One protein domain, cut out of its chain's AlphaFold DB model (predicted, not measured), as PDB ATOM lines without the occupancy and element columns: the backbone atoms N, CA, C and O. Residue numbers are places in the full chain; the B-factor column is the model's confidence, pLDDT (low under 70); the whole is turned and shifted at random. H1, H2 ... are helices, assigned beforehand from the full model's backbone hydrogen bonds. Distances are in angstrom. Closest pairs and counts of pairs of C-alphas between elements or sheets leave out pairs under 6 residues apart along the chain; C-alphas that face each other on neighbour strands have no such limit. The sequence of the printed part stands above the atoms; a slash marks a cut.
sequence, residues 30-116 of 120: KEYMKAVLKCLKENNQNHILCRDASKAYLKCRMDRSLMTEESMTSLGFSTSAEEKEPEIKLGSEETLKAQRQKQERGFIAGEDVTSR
ATOM      1  N   LYS A  30     479.238 415.600 409.350       89.88
ATOM      2  CA  LYS A  30     478.949 414.912 408.080       89.88
ATOM      3  C   LYS A  30     477.461 414.874 407.727       89.88
ATOM      4  O   LYS A  30     477.118 414.933 406.550       89.88
ATOM      5  N   GLU A  31     476.571 414.807 408.713       91.69
ATOM      6  CA  GLU A  31     475.120 414.831 408.479       91.69
ATOM      7  C   GLU A  31     474.667 416.170 407.875       91.69
ATOM      8  O   GLU A  31     473.957 416.195 406.869       91.69
ATOM      9  N   TYR A  32     475.178 417.287 408.398       92.31
ATOM     10  CA  TYR A  32     474.918 418.617 407.840       92.31
ATOM     11  C   TYR A  32     475.565 418.793 406.460       92.31
ATOM     12  O   TYR A  32     474.945 419.350 405.557       92.31
ATOM     13  N   MET A  33     476.768 418.246 406.251       90.69
ATOM     14  CA  MET A  33     477.412 418.223 404.930       90.69
ATOM     15  C   MET A  33     476.551 417.482 403.898       90.69
ATOM     16  O   MET A  33     476.341 417.977 402.792       90.69
ATOM     17  N   LYS A  34     476.014 416.305 404.249       93.88
ATOM     18  CA  LYS A  34     475.109 415.548 403.372       93.88
ATOM     19  C   LYS A  34     473.848 416.344 403.048       93.88
ATOM     20  O   LYS A  34     473.409 416.309 401.903       93.88
ATOM     21  N   ALA A  35     473.286 417.068 404.018       93.88
ATOM     22  CA  ALA A  35     472.117 417.915 403.794       93.88
ATOM     23  C   ALA A  35     472.407 419.035 402.778       93.88
ATOM     24  O   ALA A  35     471.617 419.243 401.858       93.88
ATOM     25  N   VAL A  36     473.572 419.686 402.877       94.12
ATOM     26  CA  VAL A  36     474.023 420.680 401.886       94.12
ATOM     27  C   VAL A  36     474.154 420.051 400.501       94.12
ATOM     28  O   VAL A  36     473.606 420.569 399.532       94.12
ATOM     29  N   LEU A  37     474.835 418.907 400.398       93.81
ATOM     30  CA  LEU A  37     475.042 418.223 399.119       93.81
ATOM     31  C   LEU A  37     473.731 417.748 398.490       93.81
ATOM     32  O   LEU A  37     473.566 417.845 397.274       93.81
ATOM     33  N   LYS A  38     472.794 417.259 399.305       95.75
ATOM     34  CA  LYS A  38     471.455 416.880 398.855       95.75
ATOM     35  C   LYS A  38     470.727 418.090 398.274       95.75
ATOM     36  O   LYS A  38     470.263 418.015 397.140       95.75
ATOM     37  N   CYS A  39     470.722 419.209 398.995       95.75
ATOM     38  CA  CYS A  39     470.097 420.438 398.523       95.75
ATOM     39  C   CYS A  39     470.716 420.926 397.204       95.75
ATOM     40  O   CYS A  39     469.991 421.244 396.263       95.75
ATOM     41  N   LEU A  40     472.049 420.938 397.092       94.50
ATOM     42  CA  LEU A  40     472.725 421.353 395.859       94.50
ATOM     43  C   LEU A  40     472.373 420.439 394.686       94.50
ATOM     44  O   LEU A  40     472.198 420.917 393.569       94.50
ATOM     45  N   LYS A  41     472.244 419.133 394.929       95.75
ATOM     46  CA  LYS A  41     471.861 418.171 393.894       95.75
ATOM     47  C   LYS A  41     470.426 418.388 393.408       95.75
ATOM     48  O   LYS A  41     470.178 418.264 392.215       95.75
ATOM     49  N   GLU A  42     469.504 418.714 394.308       95.31
ATOM     50  CA  GLU A  42     468.094 418.974 393.981       95.31
ATOM     51  C   GLU A  42     467.902 420.317 393.261       95.31
ATOM     52  O   GLU A  42     467.045 420.437 392.391       95.31
ATOM     53  N   ASN A  43     468.740 421.309 393.570       92.81
ATOM     54  CA  ASN A  43     468.609 422.679 393.078       92.81
ATOM     55  C   ASN A  43     469.605 423.033 391.961       92.81
ATOM     56  O   ASN A  43     469.949 424.203 391.815       92.81
ATOM     57  N   ASN A  44     470.098 422.065 391.179       92.88
ATOM     58  CA  ASN A  44     471.049 422.303 390.076       92.88
ATOM     59  C   ASN A  44     472.291 423.124 390.486       92.88
ATOM     60  O   ASN A  44     472.718 424.023 389.770       92.88
ATOM     61  N   GLN A  45     472.866 422.828 391.654       88.94
ATOM     62  CA  GLN A  45     474.033 423.513 392.230       88.94
ATOM     63  C   GLN A  45     473.807 424.993 392.591       88.94
ATOM     64  O   GLN A  45     474.762 425.736 392.820       88.94
ATOM     65  N   ASN A  46     472.553 425.432 392.728       89.31
ATOM     66  CA  ASN A  46     472.248 426.784 393.186       89.31
ATOM     67  C   ASN A  46     472.476 426.933 394.698       89.31
ATOM     68  O   ASN A  46     471.656 426.534 395.524       89.31
ATOM     69  N   HIS A  47     473.585 427.573 395.065       86.75
ATOM     70  CA  HIS A  47     473.970 427.800 396.461       86.75
ATOM     71  C   HIS A  47     473.030 428.743 397.226       86.75
ATOM     72  O   HIS A  47     472.927 428.640 398.446       86.75
ATOM     73  N   ILE A  48     472.334 429.639 396.521       88.50
ATOM     74  CA  ILE A  48     471.420 430.626 397.119       88.50
ATOM     75  C   ILE A  48     470.237 429.923 397.788       88.50
ATOM     76  O   ILE A  48     469.908 430.222 398.930       88.50
ATOM     77  N   LEU A  49     469.661 428.928 397.109       88.31
ATOM     78  CA  LEU A  49     468.541 428.133 397.623       88.31
ATOM     79  C   LEU A  49     468.968 427.228 398.792       88.31
ATOM     80  O   LEU A  49     468.162 426.886 399.648       88.31
ATOM     81  N   CYS A  50     470.257 426.884 398.866       93.12
ATOM     82  CA  CYS A  50     470.835 426.029 399.904       93.12
ATOM     83  C   CYS A  50     471.541 426.808 401.022       93.12
ATOM     84  O   CYS A  50     472.365 426.244 401.758       93.12
ATOM     85  N   ARG A  51     471.237 428.103 401.160       91.06
ATOM     86  CA  ARG A  51     471.834 428.990 402.163       91.06
ATOM     87  C   ARG A  51     471.587 428.479 403.582       91.06
ATOM     88  O   ARG A  51     472.534 428.416 404.358       91.06
ATOM     89  N   ASP A  52     470.382 428.012 403.896       91.25
ATOM     90  CA  ASP A  52     470.045 427.532 405.246       91.25
ATOM     91  C   ASP A  52     470.785 426.250 405.628       91.25
ATOM     92  O   ASP A  52     471.343 426.143 406.722       91.25
ATOM     93  N   ALA A  53     470.873 425.295 404.698       92.56
ATOM     94  CA  ALA A  53     471.656 424.079 404.901       92.56
ATOM     95  C   ALA A  53     473.143 424.411 405.110       92.56
ATOM     96  O   ALA A  53     473.797 423.855 405.996       92.56
ATOM     97  N   SER A  54     473.669 425.360 404.329       92.25
ATOM     98  CA  SER A  54     475.063 425.811 404.426       92.25
ATOM     99  C   SER A  54     475.334 426.524 405.755       92.25
ATOM    100  O   SER A  54     476.365 426.293 406.388       92.25
ATOM    101  N   LYS A  55     474.370 427.326 406.221       93.06
ATOM    102  CA  LYS A  55     474.385 428.007 407.518       93.06
ATOM    103  C   LYS A  55     474.492 427.005 408.669       93.06
ATOM    104  O   LYS A  55     475.334 427.165 409.551       93.06
ATOM    105  N   ALA A  56     473.665 425.957 408.646       92.88
ATOM    106  CA  ALA A  56     473.672 424.902 409.659       92.88
ATOM    107  C   ALA A  56     474.988 424.108 409.664       92.88
ATOM    108  O   ALA A  56     475.522 423.805 410.732       92.88
ATOM    109  N   TYR A  57     475.545 423.820 408.483       93.12
ATOM    110  CA  TYR A  57     476.830 423.134 408.366       93.12
ATOM    111  C   TYR A  57     477.974 423.934 408.992       93.12
ATOM    112  O   TYR A  57     478.730 423.390 409.795       93.12
ATOM    113  N   LEU A  58     478.074 425.230 408.691       92.25
ATOM    114  CA  LEU A  58     479.119 426.085 409.262       92.25
ATOM    115  C   LEU A  58     478.954 426.274 410.767       92.25
ATOM    116  O   LEU A  58     479.943 426.227 411.493       92.25
ATOM    117  N   LYS A  59     477.712 426.395 411.248       92.25
ATOM    118  CA  LYS A  59     477.438 426.459 412.684       92.25
ATOM    119  C   LYS A  59     477.942 425.215 413.416       92.25
ATOM    120  O   LYS A  59     478.658 425.354 414.396       92.25
ATOM    121  N   CYS A  60     477.675 424.018 412.886       92.81
ATOM    122  CA  CYS A  60     478.193 422.779 413.468       92.81
ATOM    123  C   CYS A  60     479.726 422.791 413.590       92.81
ATOM    124  O   CYS A  60     480.271 422.330 414.589       92.81
ATOM    125  N   ARG A  61     480.437 423.339 412.597       90.31
ATOM    126  CA  ARG A  61     481.907 423.393 412.632       90.31
ATOM    127  C   ARG A  61     482.436 424.368 413.681       90.31
ATOM    128  O   ARG A  61     483.470 424.080 414.275       90.31
ATOM    129  N   MET A  62     481.740 425.477 413.923       91.06
ATOM    130  CA  MET A  62     482.088 426.418 414.993       91.06
ATOM    131  C   MET A  62     481.787 425.823 416.372       91.06
ATOM    132  O   MET A  62     482.677 425.777 417.213       91.06
ATOM    133  N   ASP A  63     480.586 425.260 416.563       91.25
ATOM    134  CA  ASP A  63     480.145 424.670 417.839       91.25
ATOM    135  C   ASP A  63     481.088 423.552 418.319       91.25
ATOM    136  O   ASP A  63     481.256 423.325 419.514       91.25
ATOM    137  N   ARG A  64     481.712 422.840 417.375       87.38
ATOM    138  CA  ARG A  64     482.639 421.741 417.654       87.38
ATOM    139  C   ARG A  64     484.113 422.143 417.619       87.38
ATOM    140  O   ARG A  64     484.979 421.277 417.634       87.38
ATOM    141  N   SER A  65     484.405 423.442 417.540       86.94
ATOM    142  CA  SER A  65     485.773 423.971 417.462       86.94
ATOM    143  C   SER A  65     486.590 423.406 416.287       86.94
ATOM    144  O   SER A  65     487.819 423.422 416.313       86.94
ATOM    145  N   LEU A  66     485.919 422.920 415.231       83.88
ATOM    146  CA  LEU A  66     486.559 422.529 413.970       83.88
ATOM    147  C   LEU A  66     486.961 423.778 413.177       83.88
ATOM    148  O   LEU A  66     487.895 423.716 412.387       83.88
ATOM    149  N   MET A  67     486.271 424.902 413.384       83.69
ATOM    150  CA  MET A  67     486.522 426.196 412.749       83.69
ATOM    151  C   MET A  67     486.538 427.306 413.805       83.69
ATOM    152  O   MET A  67     485.838 427.203 414.811       83.69
ATOM    153  N   THR A  68     487.305 428.371 413.565       86.19
ATOM    154  CA  THR A  68     487.262 429.590 414.385       86.19
ATOM    155  C   THR A  68     485.841 430.144 414.434       86.19
ATOM    156  O   THR A  68     485.151 430.183 413.414       86.19
ATOM    157  N   GLU A  69     485.411 430.580 415.615       87.62
ATOM    158  CA  GLU A  69     484.112 431.220 415.788       87.62
ATOM    159  C   GLU A  69     484.091 432.572 415.071       87.62
ATOM    160  O   GLU A  69     484.867 433.479 415.379       87.62
ATOM    161  N   GLU A  70     483.183 432.713 414.111       87.38
ATOM    162  CA  GLU A  70     482.960 433.951 413.373       87.38
ATOM    163  C   GLU A  70     481.474 434.308 413.372       87.38
ATOM    164  O   GLU A  70     480.585 433.457 413.458       87.38
ATOM    165  N   SER A  71     481.174 435.604 413.255       89.25
ATOM    166  CA  SER A  71     479.783 436.038 413.152       89.25
ATOM    167  C   SER A  71     479.176 435.601 411.814       89.25
ATOM    168  O   SER A  71     479.773 435.771 410.749       89.25
ATOM    169  N   MET A  72     477.940 435.098 411.850       86.50
ATOM    170  CA  MET A  72     477.238 434.639 410.643       86.50
ATOM    171  C   MET A  72     477.090 435.747 409.594       86.50
ATOM    172  O   MET A  72     477.123 435.472 408.398       86.50
ATOM    173  N   THR A  73     476.993 437.003 410.024       87.94
ATOM    174  CA  THR A  73     476.968 438.167 409.134       87.94
ATOM    175  C   THR A  73     478.286 438.342 408.374       87.94
ATOM    176  O   THR A  73     478.250 438.605 407.176       87.94
ATOM    177  N   SER A  74     479.436 438.148 409.036       86.81
ATOM    178  CA  SER A  74     480.767 438.207 408.404       86.81
ATOM    179  C   SER A  74     480.956 437.091 407.376       86.81
ATOM    180  O   SER A  74     481.507 437.311 406.303       86.81
ATOM    181  N   LEU A  75     480.399 435.913 407.666       85.38
ATOM    182  CA  LEU A  75     480.349 434.771 406.750       85.38
ATOM    183  C   LEU A  75     479.345 434.951 405.593       85.38
ATOM    184  O   LEU A  75     479.147 434.037 404.795       85.38
ATOM    185  N   GLY A  76     478.687 436.110 405.491       85.81
ATOM    186  CA  GLY A  76     477.755 436.431 404.411       85.81
ATOM    187  C   GLY A  76     476.319 435.945 404.627       85.81
ATOM    188  O   GLY A  76     475.494 436.086 403.722       85.81
ATOM    189  N   PHE A  77     475.974 435.430 405.814       84.81
ATOM    190  CA  PHE A  77     474.616 435.014 406.201       84.81
ATOM    191  C   PHE A  77     473.809 436.148 406.856       84.81
ATOM    192  O   PHE A  77     473.161 435.946 407.885       84.81
ATOM    193  N   SER A  78     473.829 437.347 406.272       80.25
ATOM    194  CA  SER A  78     472.935 438.431 406.691       80.25
ATOM    195  C   SER A  78     471.462 438.078 406.430       80.25
ATOM    196  O   SER A  78     471.124 437.433 405.434       80.25
ATOM    197  N   THR A  79     470.573 438.501 407.326       64.31
ATOM    198  CA  THR A  79     469.111 438.324 407.222       64.31
ATOM    199  C   THR A  79     468.497 439.149 406.087       64.31
ATOM    200  O   THR A  79     467.438 438.826 405.576       64.31
ATOM    201  N   SER A  80     469.201 440.176 405.610       55.72
ATOM    202  CA  SER A  80     468.747 441.066 404.535       55.72
ATOM    203  C   SER A  80     468.756 440.444 403.129       55.72
ATOM    204  O   SER A  80     468.426 441.130 402.166       55.72
ATOM    205  N   ALA A  81     469.185 439.187 402.991       54.00
ATOM    206  CA  ALA A  81     469.196 438.460 401.719       54.00
ATOM    207  C   ALA A  81     467.906 437.662 401.465       54.00
ATOM    208  O   ALA A  81     467.784 437.052 400.410       54.00
ATOM    209  N   GLU A  82     466.953 437.660 402.403       53.88
ATOM    210  CA  GLU A  82     465.651 437.008 402.206       53.88
ATOM    211  C   GLU A  82     464.768 437.751 401.180       53.88
ATOM    212  O   GLU A  82     463.817 437.170 400.674       53.88
ATOM    213  N   GLU A  83     465.117 438.988 400.789       53.69
ATOM    214  CA  GLU A  83     464.298 439.805 399.872       53.69
ATOM    215  C   GLU A  83     465.034 440.406 398.663       53.69
ATOM    216  O   GLU A  83     464.424 441.137 397.883       53.69
ATOM    217  N   LYS A  84     466.329 440.140 398.459       45.00
ATOM    218  CA  LYS A  84     467.036 440.687 397.289       45.00
ATOM    219  C   LYS A  84     467.810 439.613 396.554       45.00
ATOM    220  O   LYS A  84     468.755 439.036 397.092       45.00
ATOM    221  N   GLU A  85     467.402 439.395 395.304       59.50
ATOM    222  CA  GLU A  85     468.218 438.735 394.290       59.50
ATOM    223  C   GLU A  85     469.659 439.261 394.361       59.50
ATOM    224  O   GLU A  85     469.877 440.444 394.652       59.50
ATOM    225  N   PRO A  86     470.665 438.406 394.122       51.69
ATOM    226  CA  PRO A  86     472.043 438.851 394.124       51.69
ATOM    227  C   PRO A  86     472.248 439.835 392.969       51.69
ATOM    228  O   PRO A  86     472.476 439.439 391.827       51.69
ATOM    229  N   GLU A  87     472.233 441.132 393.267       53.06
ATOM    230  CA  GLU A  87     472.906 442.108 392.422       53.06
ATOM    231  C   GLU A  87     474.398 441.766 392.443       53.06
ATOM    232  O   GLU A  87     475.159 442.166 393.330       53.06
ATOM    233  N   ILE A  88     474.829 440.980 391.457       55.09
ATOM    234  CA  ILE A  88     476.234 440.842 391.112       55.09
ATOM    235  C   ILE A  88     476.683 442.243 390.693       55.09
ATOM    236  O   ILE A  88     476.449 442.667 389.563       55.09
ATOM    237  N   LYS A  89     477.341 442.978 391.595       56.34
ATOM    238  CA  LYS A  89     478.136 444.153 391.220       56.34
ATOM    239  C   LYS A  89     479.361 443.654 390.460       56.34
ATOM    240  O   LYS A  89     480.466 443.590 390.997       56.34
ATOM    241  N   LEU A  90     479.134 443.233 389.218       47.53
ATOM    242  CA  LEU A  90     480.173 442.974 388.240       47.53
ATOM    243  C   LEU A  90     480.960 444.280 388.139       47.53
ATOM    244  O   LEU A  90     480.367 445.327 387.883       47.53
ATOM    245  N   GLY A  91     482.246 444.226 388.503       52.28
ATOM    246  CA  GLY A  91     483.078 445.398 388.772       52.28
ATOM    247  C   GLY A  91     482.853 446.519 387.763       52.28
ATOM    248  O   GLY A  91     482.738 446.254 386.569       52.28
ATOM    249  N   SER A  92     482.764 447.755 388.270       55.31
ATOM    250  CA  SER A  92     482.511 448.972 387.485       55.31
ATOM    251  C   SER A  92     483.186 448.916 386.113       55.31
ATOM    252  O   SER A  92     484.345 448.504 386.007       55.31
ATOM    253  N   GLU A  93     482.490 449.337 385.057       65.44
ATOM    254  CA  GLU A  93     483.041 449.315 383.697       65.44
ATOM    255  C   GLU A  93     484.428 449.980 383.607       65.44
ATOM    256  O   GLU A  93     485.272 449.562 382.814       65.44
ATOM    257  N   GLU A  94     484.704 450.963 384.468       64.69
ATOM    258  CA  GLU A  94     486.018 451.593 384.615       64.69
ATOM    259  C   GLU A  94     487.116 450.626 385.083       64.69
ATOM    260  O   GLU A  94     488.215 450.638 384.528       64.69
ATOM    261  N   THR A  95     486.832 449.732 386.035       66.06
ATOM    262  CA  THR A  95     487.799 448.715 386.489       66.06
ATOM    263  C   THR A  95     488.136 447.694 385.403       66.06
ATOM    264  O   THR A  95     489.303 447.338 385.244       66.06
ATOM    265  N   LEU A  96     487.153 447.281 384.597       72.62
ATOM    266  CA  LEU A  96     487.370 446.377 383.461       72.62
ATOM    267  C   LEU A  96     488.145 447.069 382.325       72.62
ATOM    268  O   LEU A  96     489.029 446.457 381.723       72.62
ATOM    269  N   LYS A  97     487.873 448.355 382.055       77.81
ATOM    270  CA  LYS A  97     488.615 449.159 381.064       77.81
ATOM    271  C   LYS A  97     490.067 449.393 381.489       77.81
ATOM    272  O   LYS A  97     490.967 449.204 380.673       77.81
ATOM    273  N   ALA A  98     490.316 449.720 382.758       70.75
ATOM    274  CA  ALA A  98     491.671 449.893 383.288       70.75
ATOM    275  C   ALA A  98     492.492 448.591 383.225       70.75
ATOM    276  O   ALA A  98     493.680 448.620 382.905       70.75
ATOM    277  N   GLN A  99     491.858 447.437 383.469       75.00
ATOM    278  CA  GLN A  99     492.500 446.125 383.334       75.00
ATOM    279  C   GLN A  99     492.828 445.783 381.876       75.00
ATOM    280  O   GLN A  99     493.950 445.358 381.607       75.00
ATOM    281  N   ARG A 100     491.906 446.021 380.929       78.56
ATOM    282  CA  ARG A 100     492.159 445.808 379.490       78.56
ATOM    283  C   ARG A 100     493.284 446.699 378.970       78.56
ATOM    284  O   ARG A 100     494.191 446.200 378.320       78.56
ATOM    285  N   GLN A 101     493.304 447.977 379.351       78.75
ATOM    286  CA  GLN A 101     494.394 448.885 378.978       78.75
ATOM    287  C   GLN A 101     495.748 448.439 379.543       78.75
ATOM    288  O   GLN A 101     496.772 448.595 378.884       78.75
ATOM    289  N   LYS A 102     495.774 447.871 380.756       71.31
ATOM    290  CA  LYS A 102     497.000 447.320 381.347       71.31
ATOM    291  C   LYS A 102     497.464 446.042 380.638       71.31
ATOM    292  O   LYS A 102     498.662 445.822 380.507       71.31
ATOM    293  N   GLN A 103     496.525 445.221 380.172       79.00
ATOM    294  CA  GLN A 103     496.813 444.033 379.365       79.00
ATOM    295  C   GLN A 103     497.348 444.415 377.975       79.00
ATOM    296  O   GLN A 103     498.340 443.841 377.540       79.00
ATOM    297  N   GLU A 104     496.754 445.416 377.315       80.19
ATOM    298  CA  GLU A 104     497.176 445.913 375.994       80.19
ATOM    299  C   GLU A 104     498.563 446.563 376.012       80.19
ATOM    300  O   GLU A 104     499.350 446.356 375.092       80.19
ATOM    301  N   ARG A 105     498.895 447.318 377.067       81.25
ATOM    302  CA  ARG A 105     500.225 447.938 377.222       81.25
ATOM    303  C   ARG A 105     501.329 446.934 377.575       81.25
ATOM    304  O   ARG A 105     502.495 447.312 377.570       81.25
ATOM    305  N   GLY A 106     500.972 445.677 377.852       76.56
ATOM    306  CA  GLY A 106     501.888 444.653 378.339       76.56
ATOM    307  C   GLY A 106     502.272 444.889 379.803       76.56
ATOM    308  O   GLY A 106     502.518 446.010 380.240       76.56
ATOM    309  N   PHE A 107     502.311 443.821 380.599       80.00
ATOM    310  CA  PHE A 107     502.707 443.922 382.002       80.00
ATOM    311  C   PHE A 107     504.209 443.660 382.162       80.00
ATOM    312  O   PHE A 107     504.647 442.512 382.096       80.00
ATOM    313  N   ILE A 108     504.985 444.719 382.404       77.50
ATOM    314  CA  ILE A 108     506.412 444.642 382.746       77.50
ATOM    315  C   ILE A 108     506.572 444.955 384.238       77.50
ATOM    316  O   ILE A 108     506.210 446.030 384.724       77.50
ATOM    317  N   ALA A 109     507.100 443.991 384.996       76.00
ATOM    318  CA  ALA A 109     507.263 444.128 386.439       76.00
ATOM    319  C   ALA A 109     508.224 445.284 386.784       76.00
ATOM    320  O   ALA A 109     509.385 445.279 386.387       76.00
ATOM    321  N   GLY A 110     507.732 446.266 387.550       70.50
ATOM    322  CA  GLY A 110     508.508 447.417 388.036       70.50
ATOM    323  C   GLY A 110     508.275 448.729 387.279       70.50
ATOM    324  O   GLY A 110     508.472 449.798 387.856       70.50
ATOM    325  N   GLU A 111     507.768 448.686 386.048       72.44
ATOM    326  CA  GLU A 111     507.586 449.883 385.212       72.44
ATOM    327  C   GLU A 111     506.441 450.780 385.720       72.44
ATOM    328  O   GLU A 111     506.602 451.998 385.870       72.44
ATOM    329  N   ASP A 112     505.333 450.167 386.150       65.06
ATOM    330  CA  ASP A 112     504.186 450.854 386.765       65.06
ATOM    331  C   ASP A 112     504.561 451.617 388.054       65.06
ATOM    332  O   ASP A 112     503.992 452.667 388.365       65.06
ATOM    333  N   VAL A 113     505.535 451.101 388.815       66.75
ATOM    334  CA  VAL A 113     506.002 451.706 390.077       66.75
ATOM    335  C   VAL A 113     506.837 452.957 389.795       66.75
ATOM    336  O   VAL A 113     506.744 453.941 390.530       66.75
ATOM    337  N   THR A 114     507.620 452.950 388.712       61.62
ATOM    338  CA  THR A 114     508.421 454.112 388.293       61.62
ATOM    339  C   THR A 114     507.569 455.220 387.673       61.62
ATOM    340  O   THR A 114     507.802 456.392 387.964       61.62
ATOM    341  N   SER A 115     506.529 454.866 386.905       60.09
ATOM    342  CA  SER A 115     505.592 455.833 386.314       60.09
ATOM    343  C   SER A 115     504.822 456.617 387.379       60.09
ATOM    344  O   SER A 115     504.616 457.819 387.242       60.09
ATOM    345  N   ARG A 116     504.470 455.968 388.498       58.31
ATOM    346  CA  ARG A 116     503.786 456.619 389.625       58.31
ATOM    347  C   ARG A 116     504.691 457.588 390.409       58.31
ATOM    348  O   ARG A 116     504.174 458.502 391.033       58.31
TER     349      ARG A 116
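Overview. This is residues 30 to 116 of the 120 residues of the protein "Hypothetical protein" of Fibrocapsa japonica (UniProt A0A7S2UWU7). What shape does the backbone make? It is a two-helix hairpin of H1 and H2, side by side, at one end, and a long thin arm that reaches away from it to H3 and then the short H4 at the far end. Unnamed chain after H2 first folds back beside that helix, then runs out into the arm, where residues 87 to 101 and 103 to 111 stand free. What is it built of, and how large is it? The printed part has 87 residues with four named helices, H1, H2, H3 and H4 in chain order, and no named strand, and its class is all helix. It is extended, with a radius of gyration of the C-alphas of 20.2 A, and elongated, spanning 54 by 30 by 25 A.

Arrangement. How do the two longest helices stand? H1, residues 30 to 42, and H2, residues 51 to 63, touch, and their closest C-alphas, those of Tyr 32 and Tyr 57, are 4.9 A apart. They run opposite ways at a shallow tilt of 13 degrees, a helical hairpin with centres 11.3 A apart. What of the other helices? H3, residues 93 to 104, touches no helix and is apart from H1 and H2. H4, residues 111 to 116, is apart from H1, H2 and H3. What do the helix backbones show? In H1, H2, H3 and H4 every O i to N i+4 pair is within hydrogen-bond range.

Along the chain. Where are the longest helices? H1 runs from Lys 30, with its C-alpha at (478.949, 414.912, 408.080), to Glu 42. H2 runs from Arg 51 to Asp 63, and each of these two helices measures 18.3 A from first to last C-alpha. Where are the others? H3 starts at Glu 93, C-alpha at (483.041, 449.315, 383.697), and is 16.5 A long to Glu 104. H4 is 8.9 A long from Glu 111 to Arg 116, whose C-alpha is at (503.786, 456.619, 389.625).

Size, cuts and confidence. How far does it reach? The two C-alphas farthest apart, those of Glu 31 and Ser 115, are 55.7 A from each other. Is the chain cut, and which links are long? The printed part has no cut. The link from H2 to H3, residues 64 to 92, is long, while those from H1 to H2 and from H3 to H4 are short. Where is the model's confidence low? The mean pLDDT of the printed part is 79.4, and residues 79 to 95 and 112 to 116 are under 70.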